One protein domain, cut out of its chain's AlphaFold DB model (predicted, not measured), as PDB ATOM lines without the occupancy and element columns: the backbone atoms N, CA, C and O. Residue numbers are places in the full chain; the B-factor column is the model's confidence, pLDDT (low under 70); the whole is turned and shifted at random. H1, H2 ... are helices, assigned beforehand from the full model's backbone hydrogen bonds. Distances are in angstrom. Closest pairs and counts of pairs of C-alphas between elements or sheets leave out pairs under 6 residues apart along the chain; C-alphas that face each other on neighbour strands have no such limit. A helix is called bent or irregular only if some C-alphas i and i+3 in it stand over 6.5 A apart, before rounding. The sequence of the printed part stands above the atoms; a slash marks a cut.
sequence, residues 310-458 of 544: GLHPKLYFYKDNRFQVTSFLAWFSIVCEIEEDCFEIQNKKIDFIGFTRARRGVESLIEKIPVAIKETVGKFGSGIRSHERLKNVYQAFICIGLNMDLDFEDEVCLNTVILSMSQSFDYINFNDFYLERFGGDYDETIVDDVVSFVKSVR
ATOM      1  N   GLY A 310     -16.979  48.583  20.506       93.69
ATOM      2  CA  GLY A 310     -17.781  49.442  19.633       93.69
ATOM      3  C   GLY A 310     -19.271  49.123  19.772       93.69
ATOM      4  O   GLY A 310     -19.960  48.879  18.779       93.69
ATOM      5  N   LEU A 311     -19.749  49.048  21.016       95.81
ATOM      6  CA  LEU A 311     -21.159  48.807  21.317       95.81
ATOM      7  C   LEU A 311     -21.991  49.973  20.778       95.81
ATOM      8  O   LEU A 311     -21.717  51.128  21.103       95.81
ATOM      9  N   HIS A 312     -22.999  49.685  19.953       93.88
ATOM     10  CA  HIS A 312     -23.804  50.727  19.319       93.88
ATOM     11  C   HIS A 312     -24.668  51.448  20.371       93.88
ATOM     12  O   HIS A 312     -25.626  50.846  20.875       93.88
ATOM     13  N   PRO A 313     -24.423  52.736  20.698       93.88
ATOM     14  CA  PRO A 313     -25.053  53.362  21.860       93.88
ATOM     15  C   PRO A 313     -26.579  53.344  21.823       93.88
ATOM     16  O   PRO A 313     -27.221  53.113  22.845       93.88
ATOM     17  N   LYS A 314     -27.178  53.537  20.637       92.94
ATOM     18  CA  LYS A 314     -28.641  53.564  20.500       92.94
ATOM     19  C   LYS A 314     -29.311  52.214  20.760       92.94
ATOM     20  O   LYS A 314     -30.475  52.208  21.134       92.94
ATOM     21  N   LEU A 315     -28.589  51.114  20.554       94.62
ATOM     22  CA  LEU A 315     -29.101  49.767  20.793       94.62
ATOM     23  C   LEU A 315     -28.940  49.396  22.271       94.62
ATOM     24  O   LEU A 315     -29.887  48.965  22.915       94.62
ATOM     25  N   TYR A 316     -27.747  49.621  22.823       96.44
ATOM     26  CA  TYR A 316     -27.401  49.162  24.168       96.44
ATOM     27  C   TYR A 316     -27.913  50.080  25.287       96.44
ATOM     28  O   TYR A 316     -28.245  49.608  26.375       96.44
ATOM     29  N   PHE A 317     -27.958  51.395  25.056       94.69
ATOM     30  CA  PHE A 317     -28.126  52.390  26.125       94.69
ATOM     31  C   PHE A 317     -29.324  53.315  25.928       94.69
ATOM     32  O   PHE A 317     -29.492  54.256  26.699       94.69
ATOM     33  N   TYR A 318     -30.163  53.089  24.919       92.38
ATOM     34  CA  TYR A 318     -31.275  53.978  24.596       92.38
ATOM     35  C   TYR A 318     -32.560  53.213  24.300       92.38
ATOM     36  O   TYR A 318     -32.548  52.107  23.778       92.38
ATOM     37  N   LYS A 319     -33.684  53.861  24.603       88.31
ATOM     38  CA  LYS A 319     -35.022  53.448  24.178       88.31
ATOM     39  C   LYS A 319     -35.827  54.692  23.835       88.31
ATOM     40  O   LYS A 319     -35.865  55.613  24.646       88.31
ATOM     41  N   ASP A 320     -36.407  54.755  22.639       85.81
ATOM     42  CA  ASP A 320     -37.181  55.914  22.162       85.81
ATOM     43  C   ASP A 320     -36.428  57.249  22.336       85.81
ATOM     44  O   ASP A 320     -36.962  58.240  22.833       85.81
ATOM     45  N   ASN A 321     -35.131  57.256  21.999       83.62
ATOM     46  CA  ASN A 321     -34.198  58.375  22.214       83.62
ATOM     47  C   ASN A 321     -33.979  58.811  23.676       83.62
ATOM     48  O   ASN A 321     -33.287  59.799  23.915       83.62
ATOM     49  N   ARG A 322     -34.460  58.049  24.662       88.00
ATOM     50  CA  ARG A 322     -34.173  58.262  26.085       88.00
ATOM     51  C   ARG A 322     -33.046  57.357  26.557       88.00
ATOM     52  O   ARG A 322     -33.127  56.136  26.408       88.00
ATOM     53  N   PHE A 323     -32.039  57.962  27.176       91.44
ATOM     54  CA  PHE A 323     -30.930  57.249  27.799       91.44
ATOM     55  C   PHE A 323     -31.423  56.311  28.918       91.44
ATOM     56  O   PHE A 323     -32.167  56.723  29.811       91.44
ATOM     57  N   GLN A 324     -31.000  55.050  28.863       92.31
ATOM     58  CA  GLN A 324     -31.320  53.976  29.800       92.31
ATOM     59  C   GLN A 324     -30.130  53.738  30.736       92.31
ATOM     60  O   GLN A 324     -29.290  52.869  30.497       92.31
ATOM     61  N   VAL A 325     -30.075  54.503  31.829       93.44
ATOM     62  CA  VAL A 325     -28.970  54.438  32.801       93.44
ATOM     63  C   VAL A 325     -28.741  53.029  33.356       93.44
ATOM     64  O   VAL A 325     -27.598  52.602  33.464       93.44
ATOM     65  N   THR A 326     -29.803  52.265  33.639       94.88
ATOM     66  CA  THR A 326     -29.673  50.893  34.154       94.88
ATOM     67  C   THR A 326     -28.984  49.972  33.148       94.88
ATOM     68  O   THR A 326     -28.117  49.196  33.539       94.88
ATOM     69  N   SER A 327     -29.341  50.062  31.859       96.06
ATOM     70  CA  SER A 327     -28.704  49.263  30.804       96.06
ATOM     71  C   SER A 327     -27.227  49.591  30.675       96.06
ATOM     72  O   SER A 327     -26.410  48.682  30.573       96.06
ATOM     73  N   PHE A 328     -26.885  50.879  30.730       97.50
ATOM     74  CA  PHE A 328     -25.493  51.312  30.693       97.50
ATOM     75  C   PHE A 328     -24.692  50.785  31.888       97.50
ATOM     76  O   PHE A 328     -23.642  50.192  31.679       97.50
ATOM     77  N   LEU A 329     -25.203  50.917  33.118       97.06
ATOM     78  CA  LEU A 329     -24.534  50.395  34.318       97.06
ATOM     79  C   LEU A 329     -24.358  48.868  34.277       97.06
ATOM     80  O   LEU A 329     -23.309  48.359  34.665       97.06
ATOM     81  N   ALA A 330     -25.357  48.133  33.783       97.12
ATOM     82  CA  ALA A 330     -25.280  46.679  33.649       97.12
ATOM     83  C   ALA A 330     -24.189  46.249  32.653       97.12
ATOM     84  O   ALA A 330     -23.371  45.389  32.970       97.12
ATOM     85  N   TRP A 331     -24.138  46.881  31.478       97.81
ATOM     86  CA  TRP A 331     -23.096  46.616  30.481       97.81
ATOM     87  C   TRP A 331     -21.716  47.084  30.924       97.81
ATOM     88  O   TRP A 331     -20.738  46.394  30.664       97.81
ATOM     89  N   PHE A 332     -21.631  48.214  31.623       98.06
ATOM     90  CA  PHE A 332     -20.385  48.669  32.225       98.06
ATOM     91  C   PHE A 332     -19.842  47.626  33.210       98.06
ATOM     92  O   PHE A 332     -18.681  47.258  33.101       98.06
ATOM     93  N   SER A 333     -20.691  47.066  34.083       96.06
ATOM     94  CA  SER A 333     -20.293  45.978  34.989       96.06
ATOM     95  C   SER A 333     -19.815  44.729  34.242       96.06
ATOM     96  O   SER A 333     -18.783  44.183  34.610       96.06
ATOM     97  N   ILE A 334     -20.504  44.303  33.177       97.38
ATOM     98  CA  ILE A 334     -20.062  43.160  32.353       97.38
ATOM     99  C   ILE A 334     -18.686  43.435  31.740       97.38
ATOM    100  O   ILE A 334     -17.801  42.589  31.798       97.38
ATOM    101  N   VAL A 335     -18.483  44.623  31.166       97.88
ATOM    102  CA  VAL A 335     -17.208  44.988  30.536       97.88
ATOM    103  C   VAL A 335     -16.081  45.100  31.564       97.88
ATOM    104  O   VAL A 335     -14.970  44.674  31.258       97.88
ATOM    105  N   CYS A 336     -16.354  45.612  32.770       95.69
ATOM    106  CA  CYS A 336     -15.400  45.574  33.881       95.69
ATOM    107  C   CYS A 336     -14.975  44.138  34.192       95.69
ATOM    108  O   CYS A 336     -13.784  43.858  34.221       95.69
ATOM    109  N   GLU A 337     -15.927  43.221  34.367       95.31
ATOM    110  CA  GLU A 337     -15.614  41.833  34.730       95.31
ATOM    111  C   GLU A 337     -14.841  41.092  33.631       95.31
ATOM    112  O   GLU A 337     -13.992  40.253  33.927       95.31
ATOM    113  N   ILE A 338     -15.107  41.401  32.356       96.62
ATOM    114  CA  ILE A 338     -14.331  40.847  31.236       96.62
ATOM    115  C   ILE A 338     -12.903  41.413  31.256       96.62
ATOM    116  O   ILE A 338     -11.948  40.661  31.070       96.62
ATOM    117  N   GLU A 339     -12.736  42.721  31.486       94.88
ATOM    118  CA  GLU A 339     -11.413  43.362  31.572       94.88
ATOM    119  C   GLU A 339     -10.596  42.853  32.771       94.88
ATOM    120  O   GLU A 339      -9.377  42.733  32.678       94.88
ATOM    121  N   GLU A 340     -11.260  42.510  33.875       92.56
ATOM    122  CA  GLU A 340     -10.648  41.953  35.087       92.56
ATOM    123  C   GLU A 340     -10.437  40.427  35.032       92.56
ATOM    124  O   GLU A 340      -9.975  39.839  36.010       92.56
ATOM    125  N   ASP A 341     -10.743  39.781  33.899       93.00
ATOM    126  CA  ASP A 341     -10.626  38.328  33.696       93.00
ATOM    127  C   ASP A 341     -11.411  37.495  34.736       93.00
ATOM    128  O   ASP A 341     -10.993  36.408  35.158       93.00
ATOM    129  N   CYS A 342     -12.566  38.013  35.170       92.12
ATOM    130  CA  CYS A 342     -13.442  37.393  36.169       92.12
ATOM    131  C   CYS A 342     -14.888  37.174  35.682       92.12
ATOM    132  O   CYS A 342     -15.711  36.634  36.423       92.12
ATOM    133  N   PHE A 343     -15.207  37.547  34.438       94.12
ATOM    134  CA  PHE A 343     -16.515  37.288  33.837       94.12
ATOM    135  C   PHE A 343     -16.656  35.827  33.394       94.12
ATOM    136  O   PHE A 343     -15.922  35.347  32.527       94.12
ATOM    137  N   GLU A 344     -17.641  35.127  33.956       91.56
ATOM    138  CA  GLU A 344     -17.871  33.706  33.701       91.56
ATOM    139  C   GLU A 344     -19.313  33.420  33.269       91.56
ATOM    140  O   GLU A 344     -20.277  33.915  33.857       91.56
ATOM    141  N   ILE A 345     -19.455  32.560  32.258       90.50
ATOM    142  CA  ILE A 345     -20.726  31.969  31.826       90.50
ATOM    143  C   ILE A 345     -20.551  30.450  31.841       90.50
ATOM    144  O   ILE A 345     -19.588  29.938  31.277       90.50
ATOM    145  N   GLN A 346     -21.457  29.720  32.503       86.69
ATOM    146  CA  GLN A 346     -21.400  28.249  32.616       86.69
ATOM    147  C   GLN A 346     -20.007  27.721  33.051       86.69
ATOM    148  O   GLN A 346     -19.479  26.773  32.470       86.69
ATOM    149  N   ASN A 347     -19.394  28.352  34.066       84.88
ATOM    150  CA  ASN A 347     -18.047  28.049  34.592       84.88
ATOM    151  C   ASN A 347     -16.902  28.183  33.567       84.88
ATOM    152  O   ASN A 347     -15.819  27.624  33.757       84.88
ATOM    153  N   LYS A 348     -17.126  28.902  32.465       89.12
ATOM    154  CA  LYS A 348     -16.097  29.248  31.485       89.12
ATOM    155  C   LYS A 348     -15.843  30.744  31.552       89.12
ATOM    156  O   LYS A 348     -16.778  31.534  31.424       89.12
ATOM    157  N   LYS A 349     -14.575  31.123  31.708       93.38
ATOM    158  CA  LYS A 349     -14.145  32.513  31.555       93.38
ATOM    159  C   LYS A 349     -14.425  32.984  30.136       93.38
ATOM    160  O   LYS A 349     -14.070  32.301  29.172       93.38
ATOM    161  N   ILE A 350     -15.071  34.137  30.021       95.06
ATOM    162  CA  ILE A 350     -15.414  34.754  28.746       95.06
ATOM    163  C   ILE A 350     -14.597  36.037  28.605       95.06
ATOM    164  O   ILE A 350     -14.843  37.022  29.295       95.06
ATOM    165  N   ASP A 351     -13.641  36.019  27.681       95.31
ATOM    166  CA  ASP A 351     -12.881  37.199  27.280       95.31
ATOM    167  C   ASP A 351     -13.643  38.023  26.218       95.31
ATOM    168  O   ASP A 351     -14.746  37.677  25.778       95.31
ATOM    169  N   PHE A 352     -13.053  39.129  25.756       95.62
ATOM    170  CA  PHE A 352     -13.668  39.966  24.717       95.62
ATOM    171  C   PHE A 352     -13.905  39.219  23.394       95.62
ATOM    172  O   PHE A 352     -14.871  39.517  22.685       95.62
ATOM    173  N   ILE A 353     -13.056  38.244  23.051       92.88
ATOM    174  CA  ILE A 353     -13.232  37.412  21.852       92.88
ATOM    175  C   ILE A 353     -14.428  36.475  22.046       92.88
ATOM    176  O   ILE A 353     -15.269  36.355  21.153       92.88
ATOM    177  N   GLY A 354     -14.548  35.859  23.220       92.25
ATOM    178  CA  GLY A 354     -15.679  35.038  23.629       92.25
ATOM    179  C   GLY A 354     -16.991  35.812  23.576       92.25
ATOM    180  O   GLY A 354     -17.937  35.354  22.939       92.25
ATOM    181  N   PHE A 355     -17.034  37.026  24.133       95.94
ATOM    182  CA  PHE A 355     -18.211  37.890  24.016       95.94
ATOM    183  C   PHE A 355     -18.531  38.239  22.555       95.94
ATOM    184  O   PHE A 355     -19.694  38.223  22.156       95.94
ATOM    185  N   THR A 356     -17.512  38.499  21.727       94.31
ATOM    186  CA  THR A 356     -17.705  38.814  20.300       94.31
ATOM    187  C   THR A 356     -18.415  37.682  19.549       94.31
ATOM    188  O   THR A 356     -19.214  37.969  18.659       94.31
ATOM    189  N   ARG A 357     -18.205  36.416  19.937       92.50
ATOM    190  CA  ARG A 357     -18.932  35.265  19.365       92.50
ATOM    191  C   ARG A 357     -20.429  35.299  19.689       92.50
ATOM    192  O   ARG A 357     -21.235  35.039  18.808       92.50
ATOM    193  N   ALA A 358     -20.793  35.688  20.911       94.19
ATOM    194  CA  ALA A 358     -22.189  35.790  21.352       94.19
ATOM    195  C   ALA A 358     -22.895  37.074  20.880       94.19
ATOM    196  O   ALA A 358     -24.123  37.183  20.932       94.19
ATOM    197  N   ARG A 359     -22.124  38.087  20.466       94.88
ATOM    198  CA  ARG A 359     -22.594  39.466  20.302       94.88
ATOM    199  C   ARG A 359     -23.781  39.602  19.357       94.88
ATOM    200  O   ARG A 359     -24.734  40.286  19.713       94.88
ATOM    201  N   ARG A 360     -23.745  38.960  18.185       94.38
ATOM    202  CA  ARG A 360     -24.853  39.025  17.212       94.38
ATOM    203  C   ARG A 360     -26.166  38.566  17.848       94.38
ATOM    204  O   ARG A 360     -27.206  39.196  17.654       94.38
ATOM    205  N   GLY A 361     -26.100  37.488  18.625       94.31
ATOM    206  CA  GLY A 361     -27.248  36.960  19.340       94.31
ATOM    207  C   GLY A 361     -27.750  37.908  20.427       94.31
ATOM    208  O   GLY A 361     -28.935  38.224  20.479       94.31
ATOM    209  N   VAL A 362     -26.834  38.451  21.230       96.38
ATOM    210  CA  VAL A 362     -27.146  39.458  22.257       96.38
ATOM    211  C   VAL A 362     -27.820  40.695  21.657       96.38
ATOM    212  O   VAL A 362     -28.835  41.147  22.180       96.38
ATOM    213  N   GLU A 363     -27.277  41.247  20.570       95.56
ATOM    214  CA  GLU A 363     -27.834  42.426  19.895       95.56
ATOM    215  C   GLU A 363     -29.252  42.149  19.378       95.56
ATOM    216  O   GLU A 363     -30.154  42.964  19.588       95.56
ATOM    217  N   SER A 364     -29.475  40.961  18.809       93.25
ATOM    218  CA  SER A 364     -30.798  40.530  18.346       93.25
ATOM    219  C   SER A 364     -31.790  40.375  19.506       93.25
ATOM    220  O   SER A 364     -32.933  40.810  19.400       93.25
ATOM    221  N   LEU A 365     -31.361  39.831  20.650       95.06
ATOM    222  CA  LEU A 365     -32.194  39.708  21.853       95.06
ATOM    223  C   LEU A 365     -32.552  41.069  22.463       95.06
ATOM    224  O   LEU A 365     -33.688  41.264  22.890       95.06
ATOM    225  N   ILE A 366     -31.619  42.028  22.479       93.75
ATOM    226  CA  ILE A 366     -31.897  43.403  22.928       93.75
ATOM    227  C   ILE A 366     -32.978  44.044  22.046       93.75
ATOM    228  O   ILE A 366     -33.889  44.691  22.569       93.75
ATOM    229  N   GLU A 367     -32.889  43.858  20.725       90.81
ATOM    230  CA  GLU A 367     -33.834  44.430  19.761       90.81
ATOM    231  C   GLU A 367     -35.210  43.751  19.813       90.81
ATOM    232  O   GLU A 367     -36.235  44.434  19.877       90.81
ATOM    233  N   LYS A 368     -35.246  42.414  19.777       88.88
ATOM    234  CA  LYS A 368     -36.480  41.626  19.625       88.88
ATOM    235  C   LYS A 368     -37.163  41.302  20.947       88.88
ATOM    236  O   LYS A 368     -38.370  41.078  20.960       88.88
ATOM    237  N   ILE A 369     -36.439  41.345  22.068       89.19
ATOM    238  CA  ILE A 369     -36.978  41.076  23.411       89.19
ATOM    239  C   ILE A 369     -36.788  42.286  24.346       89.19
ATOM    240  O   ILE A 369     -36.233  42.187  25.447       89.19
ATOM    241  N   PRO A 370     -37.324  43.469  23.987       88.62
ATOM    242  CA  PRO A 370     -37.238  44.645  24.847       88.62
ATOM    243  C   PRO A 370     -38.089  44.499  26.121       88.62
ATOM    244  O   PRO A 370     -37.901  45.260  27.075       88.62
ATOM    245  N   VAL A 371     -39.026  43.539  26.154       88.38
ATOM    246  CA  VAL A 371     -39.863  43.234  27.326       88.38
ATOM    247  C   VAL A 371     -39.021  42.764  28.513       88.38
ATOM    248  O   VAL A 371     -39.253  43.226  29.625       88.38
ATOM    249  N   ALA A 372     -37.967  41.971  28.285       89.88
ATOM    250  CA  ALA A 372     -37.080  41.511  29.354       89.88
ATOM    251  C   ALA A 372     -36.401  42.685  30.074       89.88
ATOM    252  O   ALA A 372     -36.359  42.741  31.304       89.88
ATOM    253  N   ILE A 373     -35.941  43.677  29.310       91.38
ATOM    254  CA  ILE A 373     -35.338  44.900  29.845       91.38
ATOM    255  C   ILE A 373     -36.405  45.750  30.556       91.38
ATOM    256  O   ILE A 373     -36.196  46.197  31.686       91.38
ATOM    257  N   LYS A 374     -37.569  45.949  29.915       89.56
ATOM    258  CA  LYS A 374     -38.667  46.786  30.428       89.56
ATOM    259  C   LYS A 374     -39.224  46.261  31.752       89.56
ATOM    260  O   LYS A 374     -39.336  47.045  32.688       89.56
ATOM    261  N   GLU A 375     -39.544  44.974  31.842       89.75
ATOM    262  CA  GLU A 375     -40.114  44.359  33.046       89.75
ATOM    263  C   GLU A 375     -39.098  44.339  34.197       89.75
ATOM    264  O   GLU A 375     -39.449  44.617  35.345       89.75
ATOM    265  N   THR A 376     -37.810  44.122  33.897       90.69
ATOM    266  CA  THR A 376     -36.742  44.198  34.910       90.69
ATOM    267  C   THR A 376     -36.643  45.594  35.520       90.69
ATOM    268  O   THR A 376     -36.669  45.753  36.744       90.69
ATOM    269  N   VAL A 377     -36.554  46.626  34.677       89.56
ATOM    270  CA  VAL A 377     -36.466  48.020  35.141       89.56
ATOM    271  C   VAL A 377     -37.779  48.470  35.788       89.56
ATOM    272  O   VAL A 377     -37.758  49.173  36.797       89.56
ATOM    273  N   GLY A 378     -38.926  48.041  35.257       87.69
ATOM    274  CA  GLY A 378     -40.249  48.341  35.803       87.69
ATOM    275  C   GLY A 378     -40.440  47.792  37.215       87.69
ATOM    276  O   GLY A 378     -40.885  48.522  38.100       87.69
ATOM    277  N   LYS A 379     -40.040  46.536  37.460       87.19
ATOM    278  CA  LYS A 379     -40.193  45.884  38.769       87.19
ATOM    279  C   LYS A 379     -39.215  46.392  39.824       87.19
ATOM    280  O   LYS A 379     -39.601  46.571  40.978       87.19
ATOM    281  N   PHE A 380     -37.947  46.580  39.463       85.25
ATOM    282  CA  PHE A 380     -36.884  46.875  40.435       85.25
ATOM    283  C   PHE A 380     -36.477  48.357  40.477       85.25
ATOM    284  O   PHE A 380     -35.645  48.751  41.298       85.25
ATOM    285  N   GLY A 381     -37.089  49.196  39.639       84.06
ATOM    286  CA  GLY A 381     -36.763  50.613  39.497       84.06
ATOM    287  C   GLY A 381     -35.598  50.858  38.537       84.06
ATOM    288  O   GLY A 381     -35.014  49.932  37.985       84.06
ATOM    289  N   SER A 382     -35.244  52.125  38.329       80.94
ATOM    290  CA  SER A 382     -34.136  52.541  37.460       80.94
ATOM    291  C   SER A 382     -32.847  52.838  38.243       80.94
ATOM    292  O   SER A 382     -32.845  52.908  39.475       80.94
ATOM    293  N   GLY A 383     -31.738  53.006  37.517       80.94
ATOM    294  CA  GLY A 383     -30.421  53.318  38.072       80.94
ATOM    295  C   GLY A 383     -29.766  52.123  38.760       80.94
ATOM    296  O   GLY A 383     -29.949  50.973  38.353       80.94
ATOM    297  N   ILE A 384     -29.020  52.404  39.830       74.19
ATOM    298  CA  ILE A 384     -28.250  51.404  40.579       74.19
ATOM    299  C   ILE A 384     -29.124  50.294  41.180       74.19
ATOM    300  O   ILE A 384     -28.671  49.164  41.343       74.19
ATOM    301  N   ARG A 385     -30.406  50.571  41.457       73.00
ATOM    302  CA  ARG A 385     -31.318  49.637  42.145       73.00
ATOM    303  C   ARG A 385     -31.503  48.309  41.414       73.00
ATOM    304  O   ARG A 385     -31.712  47.287  42.062       73.00
ATOM    305  N   SER A 386     -31.448  48.330  40.086       81.75
ATOM    306  CA  SER A 386     -31.772  47.182  39.236       81.75
ATOM    307  C   SER A 386     -30.649  46.776  38.288       81.75
ATOM    308  O   SER A 386     -30.815  45.787  37.580       81.75
ATOM    309  N   HIS A 387     -29.510  47.480  38.276       89.12
ATOM    310  CA  HIS A 387     -28.441  47.202  37.314       89.12
ATOM    311  C   HIS A 387     -27.890  45.773  37.447       89.12
ATOM    312  O   HIS A 387     -27.745  45.107  36.432       89.12
ATOM    313  N   GLU A 388     -27.705  45.248  38.666       89.56
ATOM    314  CA  GLU A 388     -27.310  43.843  38.884       89.56
ATOM    315  C   GLU A 388     -28.355  42.860  38.335       89.56
ATOM    316  O   GLU A 388     -28.023  41.834  37.752       89.56
ATOM    317  N   ARG A 389     -29.651  43.170  38.480       91.19
ATOM    318  CA  ARG A 389     -30.724  42.307  37.960       91.19
ATOM    319  C   ARG A 389     -30.759  42.318  36.441       91.19
ATOM    320  O   ARG A 389     -30.912  41.262  35.836       91.19
ATOM    321  N   LEU A 390     -30.582  43.492  35.843       94.88
ATOM    322  CA  LEU A 390     -30.528  43.636  34.395       94.88
ATOM    323  C   LEU A 390     -29.238  43.051  33.809       94.88
ATOM    324  O   LEU A 390     -29.263  42.471  32.729       94.88
ATOM    325  N   LYS A 391     -28.127  43.110  34.543       95.56
ATOM    326  CA  LYS A 391     -26.898  42.393  34.210       95.56
ATOM    327  C   LYS A 391     -27.146  40.891  34.114       95.56
ATOM    328  O   LYS A 391     -26.746  40.302  33.120       95.56
ATOM    329  N   ASN A 392     -27.863  40.288  35.064       94.62
ATOM    330  CA  ASN A 392     -28.189  38.859  34.991       94.62
ATOM    331  C   ASN A 392     -29.031  38.518  33.749       94.62
ATOM    332  O   ASN A 392     -28.853  37.455  33.161       94.62
ATOM    333  N   VAL A 393     -29.927  39.418  33.327       95.94
ATOM    334  CA  VAL A 393     -30.675  39.277  32.064       95.94
ATOM    335  C   VAL A 393     -29.722  39.307  30.865       95.94
ATOM    336  O   VAL A 393     -29.804  38.437  30.005       95.94
ATOM    337  N   TYR A 394     -28.770  40.242  30.821       97.31
ATOM    338  CA  TYR A 394     -27.767  40.272  29.751       97.31
ATOM    339  C   TYR A 394     -26.803  39.078  29.791       97.31
ATOM    340  O   TYR A 394     -26.412  38.590  28.737       97.31
ATOM    341  N   GLN A 395     -26.460  38.550  30.966       96.38
ATOM    342  CA  GLN A 395     -25.703  37.303  31.088       96.38
ATOM    343  C   GLN A 395     -26.492  36.112  30.531       96.38
ATOM    344  O   GLN A 395     -25.910  35.270  29.854       96.38
ATOM    345  N   ALA A 396     -27.809  36.062  30.751       96.12
ATOM    346  CA  ALA A 396     -28.670  35.072  30.109       96.12
ATOM    347  C   ALA A 396     -28.664  35.240  28.582       96.12
ATOM    348  O   ALA A 396     -28.529  34.252  27.869       96.12
ATOM    349  N   PHE A 397     -28.710  36.477  28.070       96.94
ATOM    350  CA  PHE A 397     -28.588  36.735  26.630       96.94
ATOM    351  C   PHE A 397     -27.245  36.276  26.060       96.94
ATOM    352  O   PHE A 397     -27.209  35.710  24.971       96.94
ATOM    353  N   ILE A 398     -26.146  36.488  26.790       96.75
ATOM    354  CA  ILE A 398     -24.822  35.992  26.399       96.75
ATOM    355  C   ILE A 398     -24.815  34.460  26.401       96.75
ATOM    356  O   ILE A 398     -24.339  33.866  25.443       96.75
ATOM    357  N   CYS A 399     -25.382  33.819  27.428       95.38
ATOM    358  CA  CYS A 399     -25.499  32.362  27.502       95.38
ATOM    359  C   CYS A 399     -26.294  31.790  26.316       95.38
ATOM    360  O   CYS A 399     -25.833  30.861  25.663       95.38
ATOM    361  N   ILE A 400     -27.437  32.392  25.979       94.75
ATOM    362  CA  ILE A 400     -28.245  32.006  24.814       94.75
ATOM    363  C   ILE A 400     -27.436  32.184  23.524       94.75
ATOM    364  O   ILE A 400     -27.314  31.246  22.746       94.75
ATOM    365  N   GLY A 401     -26.824  33.353  23.318       93.62
ATOM    366  CA  GLY A 401     -26.045  33.643  22.110       93.62
ATOM    367  C   GLY A 401     -24.759  32.822  21.957       93.62
ATOM    368  O   GLY A 401     -24.190  32.802  20.871       93.62
ATOM    369  N   LEU A 402     -24.278  32.166  23.019       92.69
ATOM    370  CA  LEU A 402     -23.157  31.219  22.956       92.69
ATOM    371  C   LEU A 402     -23.595  29.795  22.594       92.69
ATOM    372  O   LEU A 402     -22.778  29.042  22.068       92.69
ATOM    373  N   ASN A 403     -24.839  29.429  22.905       90.44
ATOM    374  CA  ASN A 403     -25.343  28.060  22.780       90.44
ATOM    375  C   ASN A 403     -26.322  27.878  21.609       90.44
ATOM    376  O   ASN A 403     -26.663  26.747  21.282       90.44
ATOM    377  N   MET A 404     -26.763  28.967  20.971       89.38
ATOM    378  CA  MET A 404     -27.783  28.936  19.925       89.38
ATOM    379  C   MET A 404     -27.563  30.016  18.861       89.38
ATOM    380  O   MET A 404     -27.312  31.179  19.185       89.38
ATOM    381  N   ASP A 405     -27.755  29.644  17.594       87.69
ATOM    382  CA  ASP A 405     -27.945  30.601  16.503       87.69
ATOM    383  C   ASP A 405     -29.390  31.114  16.520       87.69
ATOM    384  O   ASP A 405     -30.344  30.339  16.493       87.69
ATOM    385  N   LEU A 406     -29.556  32.434  16.595       89.62
ATOM    386  CA  LEU A 406     -30.867  33.058  16.762       89.62
ATOM    387  C   LEU A 406     -31.518  33.384  15.416       89.62
ATOM    388  O   LEU A 406     -31.047  34.270  14.696       89.62
ATOM    389  N   ASP A 407     -32.642  32.724  15.146       87.38
ATOM    390  CA  ASP A 407     -33.581  33.049  14.076       87.38
ATOM    391  C   ASP A 407     -34.980  33.258  14.672       87.38
ATOM    392  O   ASP A 407     -35.646  32.319  15.086       87.38
ATOM    393  N   PHE A 408     -35.427  34.512  14.749       81.62
ATOM    394  CA  PHE A 408     -36.721  34.846  15.354       81.62
ATOM    395  C   PHE A 408     -37.922  34.540  14.447       81.62
ATOM    396  O   PHE A 408     -39.060  34.665  14.904       81.62
ATOM    397  N   GLU A 409     -37.684  34.155  13.190       84.38
ATOM    398  CA  GLU A 409     -38.728  33.629  12.306       84.38
ATOM    399  C   GLU A 409     -39.001  32.140  12.581       84.38
ATOM    400  O   GLU A 409     -40.096  31.654  12.294       84.38
ATOM    401  N   ASP A 410     -38.043  31.428  13.189       87.06
ATOM    402  CA  ASP A 410     -38.220  30.054  13.654       87.06
ATOM    403  C   ASP A 410     -38.976  30.014  14.993       87.06
ATOM    404  O   ASP A 410     -38.556  30.579  16.011       87.06
ATOM    405  N   GLU A 411     -40.109  29.310  15.002       84.31
ATOM    406  CA  GLU A 411     -40.951  29.166  16.189       84.31
ATOM    407  C   GLU A 411     -40.245  28.396  17.310       84.31
ATOM    408  O   GLU A 411     -40.418  28.749  18.478       84.31
ATOM    409  N   VAL A 412     -39.406  27.406  16.981       87.06
ATOM    410  CA  VAL A 412     -38.665  26.613  17.979       87.06
ATOM    411  C   VAL A 412     -37.633  27.489  18.681       87.06
ATOM    412  O   VAL A 412     -37.567  27.512  19.916       87.06
ATOM    413  N   CYS A 413     -36.864  28.267  17.916       88.12
ATOM    414  CA  CYS A 413     -35.928  29.251  18.447       88.12
ATOM    415  C   CYS A 413     -36.633  30.262  19.368       88.12
ATOM    416  O   CYS A 413     -36.227  30.447  20.521       88.12
ATOM    417  N   LEU A 414     -37.734  30.868  18.909       86.31
ATOM    418  CA  LEU A 414     -38.498  31.838  19.696       86.31
ATOM    419  C   LEU A 414     -39.033  31.229  21.004       86.31
ATOM    420  O   LEU A 414     -38.869  31.833  22.071       86.31
ATOM    421  N   ASN A 415     -39.624  30.033  20.941       86.88
ATOM    422  CA  ASN A 415     -40.140  29.319  22.110       86.88
ATOM    423  C   ASN A 415     -39.023  29.007  23.107       86.88
ATOM    424  O   ASN A 415     -39.181  29.259  24.304       86.88
ATOM    425  N   THR A 416     -37.873  28.538  22.616       90.00
ATOM    426  CA  THR A 416     -36.686  28.238  23.431       90.00
ATOM    427  C   THR A 416     -36.224  29.474  24.196       90.00
ATOM    428  O   THR A 416     -36.004  29.414  25.410       90.00
ATOM    429  N   VAL A 417     -36.136  30.629  23.527       90.62
ATOM    430  CA  VAL A 417     -35.734  31.887  24.172       90.62
ATOM    431  C   VAL A 417     -36.756  32.334  25.214       90.62
ATOM    432  O   VAL A 417     -36.374  32.665  26.340       90.62
ATOM    433  N   ILE A 418     -38.046  32.356  24.868       87.88
ATOM    434  CA  ILE A 418     -39.092  32.811  25.793       87.88
ATOM    435  C   ILE A 418     -39.132  31.909  27.029       87.88
ATOM    436  O   ILE A 418     -39.126  32.436  28.141       87.88
ATOM    437  N   LEU A 419     -39.100  30.583  26.858       87.94
ATOM    438  CA  LEU A 419     -39.085  29.621  27.966       87.94
ATOM    439  C   LEU A 419     -37.849  29.781  28.847       87.94
ATOM    440  O   LEU A 419     -37.983  29.873  30.071       87.94
ATOM    441  N   SER A 420     -36.665  29.892  28.235       91.00
ATOM    442  CA  SER A 420     -35.412  30.141  28.953       91.00
ATOM    443  C   SER A 420     -35.541  31.373  29.847       91.00
ATOM    444  O   SER A 420     -35.212  31.332  31.034       91.00
ATOM    445  N   MET A 421     -36.081  32.469  29.308       91.62
ATOM    446  CA  MET A 421     -36.234  33.724  30.035       91.62
ATOM    447  C   MET A 421     -37.348  33.671  31.086       91.62
ATOM    448  O   MET A 421     -37.129  34.131  32.207       91.62
ATOM    449  N   SER A 422     -38.517  33.106  30.781       87.81
ATOM    450  CA  SER A 422     -39.655  33.057  31.708       87.81
ATOM    451  C   SER A 422     -39.377  32.154  32.909       87.81
ATOM    452  O   SER A 422     -39.731  32.495  34.038       87.81
ATOM    453  N   GLN A 423     -38.694  31.025  32.697       88.44
ATOM    454  CA  GLN A 423     -38.296  30.125  33.783       88.44
ATOM    455  C   GLN A 423     -37.131  30.694  34.607       88.44
ATOM    456  O   GLN A 423     -37.065  30.508  35.825       88.44
ATOM    457  N   SER A 424     -36.224  31.431  33.960       90.25
ATOM    458  CA  SER A 424     -35.106  32.111  34.626       90.25
ATOM    459  C   SER A 424     -35.539  33.352  35.407       90.25
ATOM    460  O   SER A 424     -34.898  33.730  36.395       90.25
ATOM    461  N   PHE A 425     -36.613  34.016  34.981       90.69
ATOM    462  CA  PHE A 425     -37.084  35.284  35.522       90.69
ATOM    463  C   PHE A 425     -38.603  35.298  35.702       90.69
ATOM    464  O   PHE A 425     -39.339  35.822  34.877       90.69
ATOM    465  N   ASP A 426     -39.035  34.851  36.884       87.25
ATOM    466  CA  ASP A 426     -40.411  34.831  37.416       87.25
ATOM    467  C   ASP A 426     -41.183  36.162  37.354       87.25
ATOM    468  O   ASP A 426     -42.365  36.232  37.676       87.25
ATOM    469  N   TYR A 427     -40.506  37.245  36.996       86.69
ATOM    470  CA  TYR A 427     -41.070  38.578  36.898       86.69
ATOM    471  C   TYR A 427     -41.127  39.145  35.488       86.69
ATOM    472  O   TYR A 427     -41.701  40.216  35.313       86.69
ATOM    473  N   ILE A 428     -40.502  38.485  34.517       86.56
ATOM    474  CA  ILE A 428     -40.587  38.899  33.125       86.56
ATOM    475  C   ILE A 428     -41.851  38.268  32.579       86.56
ATOM    476  O   ILE A 428     -41.909  37.067  32.323       86.56
ATOM    477  N   ASN A 429     -42.880  39.097  32.451       80.81
ATOM    478  CA  ASN A 429     -44.132  38.661  31.886       80.81
ATOM    479  C   ASN A 429     -44.100  38.856  30.373       80.81
ATOM    480  O   ASN A 429     -44.118  39.982  29.881       80.81
ATOM    481  N   PHE A 430     -44.077  37.754  29.636       78.00
ATOM    482  CA  PHE A 430     -44.164  37.814  28.190       78.00
ATOM    483  C   PHE A 430     -45.614  37.985  27.692       78.00
ATOM    484  O   PHE A 430     -45.749  37.979  26.487       78.00
ATOM    485  N   ASN A 431     -46.671  38.101  28.539       67.19
ATOM    486  CA  ASN A 431     -48.116  37.883  28.220       67.19
ATOM    487  C   ASN A 431     -48.591  38.514  26.900       67.19
ATOM    488  O   ASN A 431     -49.384  37.909  26.184       67.19
ATOM    489  N   ASP A 432     -48.032  39.658  26.519       54.94
ATOM    490  CA  ASP A 432     -48.333  40.340  25.255       54.94
ATOM    491  C   ASP A 432     -47.780  39.620  23.993       54.94
ATOM    492  O   ASP A 432     -48.310  39.805  22.903       54.94
ATOM    493  N   PHE A 433     -46.757  38.768  24.124       54.62
ATOM    494  CA  PHE A 433     -46.274  37.803  23.118       54.62
ATOM    495  C   PHE A 433     -47.110  36.502  23.073       54.62
ATOM    496  O   PHE A 433     -46.980  35.741  22.118       54.62
ATOM    497  N   TYR A 434     -47.949  36.208  24.082       53.12
ATOM    498  CA  TYR A 434     -48.573  34.880  24.266       53.12
ATOM    499  C   TYR A 434     -49.866  34.641  23.478       53.12
ATOM    500  O   TYR A 434     -50.461  33.576  23.632       53.12
ATOM    501  N   LEU A 435     -50.339  35.571  22.647       48.59
ATOM    502  CA  LEU A 435     -51.661  35.394  22.037       48.59
ATOM    503  C   LEU A 435     -51.747  34.261  20.993       48.59
ATOM    504  O   LEU A 435     -52.866  33.835  20.724       48.59
ATOM    505  N   GLU A 436     -50.638  33.711  20.464       48.31
ATOM    506  CA  GLU A 436     -50.737  32.699  19.386       48.31
ATOM    507  C   GLU A 436     -49.820  31.450  19.443       48.31
ATOM    508  O   GLU A 436     -50.083  30.529  18.677       48.31
ATOM    509  N   ARG A 437     -48.783  31.328  20.300       52.72
ATOM    510  CA  ARG A 437     -47.686  30.352  20.013       52.72
ATOM    511  C   ARG A 437     -47.257  29.311  21.060       52.72
ATOM    512  O   ARG A 437     -46.381  28.502  20.767       52.72
ATOM    513  N   PHE A 438     -47.871  29.216  22.239       53.47
ATOM    514  CA  PHE A 438     -47.384  28.290  23.283       53.47
ATOM    515  C   PHE A 438     -47.964  26.865  23.229       53.47
ATOM    516  O   PHE A 438     -48.597  26.391  24.171       53.47
ATOM    517  N   GLY A 439     -47.710  26.174  22.116       55.47
ATOM    518  CA  GLY A 439     -47.968  24.736  21.957       55.47
ATOM    519  C   GLY A 439     -46.978  24.002  21.042       55.47
ATOM    520  O   GLY A 439     -47.255  22.866  20.672       55.47
ATOM    521  N   GLY A 440     -45.879  24.655  20.646       65.75
ATOM    522  CA  GLY A 440     -44.885  24.120  19.709       65.75
ATOM    523  C   GLY A 440     -43.621  23.578  20.383       65.75
ATOM    524  O   GLY A 440     -43.415  23.757  21.584       65.75
ATOM    525  N   ASP A 441     -42.771  22.935  19.583       80.62
ATOM    526  CA  ASP A 441     -41.490  22.374  20.020       80.62
ATOM    527  C   ASP A 441     -40.511  23.466  20.502       80.62
ATOM    528  O   ASP A 441     -40.618  24.644  20.140       80.62
ATOM    529  N   TYR A 442     -39.555  23.069  21.344       85.00
ATOM    530  CA  TYR A 442     -38.460  23.896  21.860       85.00
ATOM    531  C   TYR A 442     -37.245  23.017  22.192       85.00
ATOM    532  O   TYR A 442     -37.376  21.803  22.354       85.00
ATOM    533  N   ASP A 443     -36.064  23.623  22.327       87.00
ATOM    534  CA  ASP A 443     -34.858  22.918  22.768       87.00
ATOM    535  C   ASP A 443     -34.784  22.876  24.303       87.00
ATOM    536  O   ASP A 443     -34.437  23.857  24.967       87.00
ATOM    537  N   GLU A 444     -35.137  21.727  24.879       87.75
ATOM    538  CA  GLU A 444     -35.125  21.500  26.329       87.75
ATOM    539  C   GLU A 444     -33.718  21.617  26.933       87.75
ATOM    540  O   GLU A 444     -33.568  22.150  28.033       87.75
ATOM    541  N   THR A 445     -32.679  21.211  26.196       89.75
ATOM    542  CA  THR A 445     -31.295  21.247  26.691       89.75
ATOM    543  C   THR A 445     -30.837  22.690  26.878       89.75
ATOM    544  O   THR A 445     -30.283  23.038  27.919       89.75
ATOM    545  N   ILE A 446     -31.128  23.556  25.903       88.00
ATOM    546  CA  ILE A 446     -30.788  24.984  25.979       88.00
ATOM    547  C   ILE A 446     -31.562  25.669  27.109       88.00
ATOM    548  O   ILE A 446     -30.983  26.461  27.859       88.00
ATOM    549  N   VAL A 447     -32.857  25.364  27.261       88.00
ATOM    550  CA  VAL A 447     -33.676  25.916  28.352       88.00
ATOM    551  C   VAL A 447     -33.085  25.538  29.709       88.00
ATOM    552  O   VAL A 447     -32.853  26.424  30.538       88.00
ATOM    553  N   ASP A 448     -32.787  24.259  29.927       88.06
ATOM    554  CA  ASP A 448     -32.227  23.766  31.187       88.06
ATOM    555  C   ASP A 448     -30.854  24.370  31.490       88.06
ATOM    556  O   ASP A 448     -30.590  24.775  32.630       88.06
ATOM    557  N   ASP A 449     -30.002  24.502  30.474       88.31
ATOM    558  CA  ASP A 449     -28.677  25.106  30.581       88.31
ATOM    559  C   ASP A 449     -28.748  26.582  30.988       88.31
ATOM    560  O   ASP A 449     -28.054  27.017  31.920       88.31
ATOM    561  N   VAL A 450     -29.609  27.364  30.329       88.69
ATOM    562  CA  VAL A 450     -29.794  28.790  30.634       88.69
ATOM    563  C   VAL A 450     -30.411  28.960  32.018       88.69
ATOM    564  O   VAL A 450     -29.920  29.766  32.810       88.69
ATOM    565  N   VAL A 451     -31.445  28.185  32.349       88.94
ATOM    566  CA  VAL A 451     -32.114  28.245  33.654       88.94
ATOM    567  C   VAL A 451     -31.154  27.867  34.779       88.94
ATOM    568  O   VAL A 451     -31.118  28.544  35.813       88.94
ATOM    569  N   SER A 452     -30.352  26.822  34.590       88.62
ATOM    570  CA  SER A 452     -29.347  26.384  35.564       88.62
ATOM    571  C   SER A 452     -28.261  27.437  35.759       88.62
ATOM    572  O   SER A 452     -27.919  27.766  36.898       88.62
ATOM    573  N   PHE A 453     -27.780  28.039  34.668       89.31
ATOM    574  CA  PHE A 453     -26.832  29.146  34.725       89.31
ATOM    575  C   PHE A 453     -27.420  30.372  35.437       89.31
ATOM    576  O   PHE A 453     -26.822  30.896  36.374       89.31
ATOM    577  N   VAL A 454     -28.620  30.826  35.067       86.06
ATOM    578  CA  VAL A 454     -29.229  31.998  35.712       86.06
ATOM    579  C   VAL A 454     -29.472  31.738  37.197       86.06
ATOM    580  O   VAL A 454     -29.284  32.641  38.016       86.06
ATOM    581  N   LYS A 455     -29.846  30.512  37.583       86.62
ATOM    582  CA  LYS A 455     -29.955  30.117  38.994       86.62
ATOM    583  C   LYS A 455     -28.613  30.194  39.730       86.62
ATOM    584  O   LYS A 455     -28.635  30.544  40.908       86.62
ATOM    585  N   SER A 456     -27.481  29.924  39.075       85.81
ATOM    586  CA  SER A 456     -26.155  30.014  39.705       85.81
ATOM    587  C   SER A 456     -25.673  31.460  39.886       85.81
ATOM    588  O   SER A 456     -25.102  31.778  40.927       85.81
ATOM    589  N   VAL A 457     -25.966  32.360  38.935       81.94
ATOM    590  CA  VAL A 457     -25.583  33.790  39.015       81.94
ATOM    591  C   VAL A 457     -26.619  34.676  39.705       81.94
ATOM    592  O   VAL A 457     -26.334  35.812  40.094       81.94
ATOM    593  N   ARG A 458     -27.852  34.191  39.894       68.62
ATOM    594  CA  ARG A 458     -28.831  34.824  40.783       68.62
ATOM    595  C   ARG A 458     -28.246  34.807  42.185       68.62
ATOM    596  O   ARG A 458     -28.392  33.814  42.886       68.62
TER     597      ARG A 458
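What this domain is: This is residues 310 to 458 of the 544 residues of the protein "HNH endonuclease" of Acinetobacter piscicola (UniProt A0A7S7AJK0). A compact cluster of helices is built round one long helix in its core, H5: H2 and H3 cross it, and H4 folds back beside it as a hairpin. H6 and H7 lie beside H5 to make a small three-helix bundle with it, short H1 packs on residues 363 to 367 of H3, and a wide loop, residues 425 to 443, swings out beyond H6. The printed part has 149 residues with seven named helices, H1 to H7 in chain order, and no named strand; its class is all helix. It is compact, with a radius of gyration of the C-alphas of 14.5 A, and spans 42 by 33 by 26 A.

How they stand to each other: H1, residues 313 to 316, touches H3, residues 352 to 368, the closest C-alphas being those of Leu 315 and Glu 367, 7.2 A apart. H2, residues 325 to 339, touches H5, residues 384 to 403, the hub, at a steep tilt of 58 degrees; their closest C-alphas, of Ala 330 and Lys 391, are 4.6 A apart. H3 touches residues 394 to 402 of H5, about perpendicular at 74 degrees, with the C-alphas of Ala 358 and Gly 401 closest at 4.5 A. H4, residues 370 to 380, forms a helical hairpin with H5, at a shallow tilt of 31 degrees, opposite ways; Phe 380 and Ser 386 have the closest C-alphas, 5.3 A. H7, residues 444 to 457, touches H5 at a tilt of 33 degrees, only just shallow, with the C-alphas of Ala 396 and Val 450 closest at 6.4 A. H6, residues 411 to 424, touches H7 the same way at a shallow tilt of 28 degrees, the C-alphas of Ser 420 and Val 447 being closest at 4.6 A. H1 and H7 are apart. Every O i to N i+4 pair is within hydrogen-bond range in H2, H4, H6 and H7, against 10 of 13 in H3 and 14 of 16 in H5; H1 is too short for such a pair.

Where its parts are: H1 begins at C-alpha 313, (-25.053, 53.362, 21.860). H2 is 20.8 A long; H3, 23.4 A, has a kink of 50 degrees near residue 359. H3 and H5 are irregular: C-alphas 357 and 360 are 7.3 A apart, and C-alphas 385 and 388 are 7.8 A apart. H4 is 15.8 A, H5 29.5 A, H6 19.6 A and H7 20.1 A long, ending at C-alpha 457, (-25.583, 33.790, 39.015).

The domain as a whole: The C-alphas farthest apart, of Glu 340 and Glu 436, are 44.0 A apart. The printed part has no cut. The links from H2 to H3 and from H6 to H7 are long. Mean pLDDT of the printed part is 88.0; residues 431 to 440 and residue 458 are under 70.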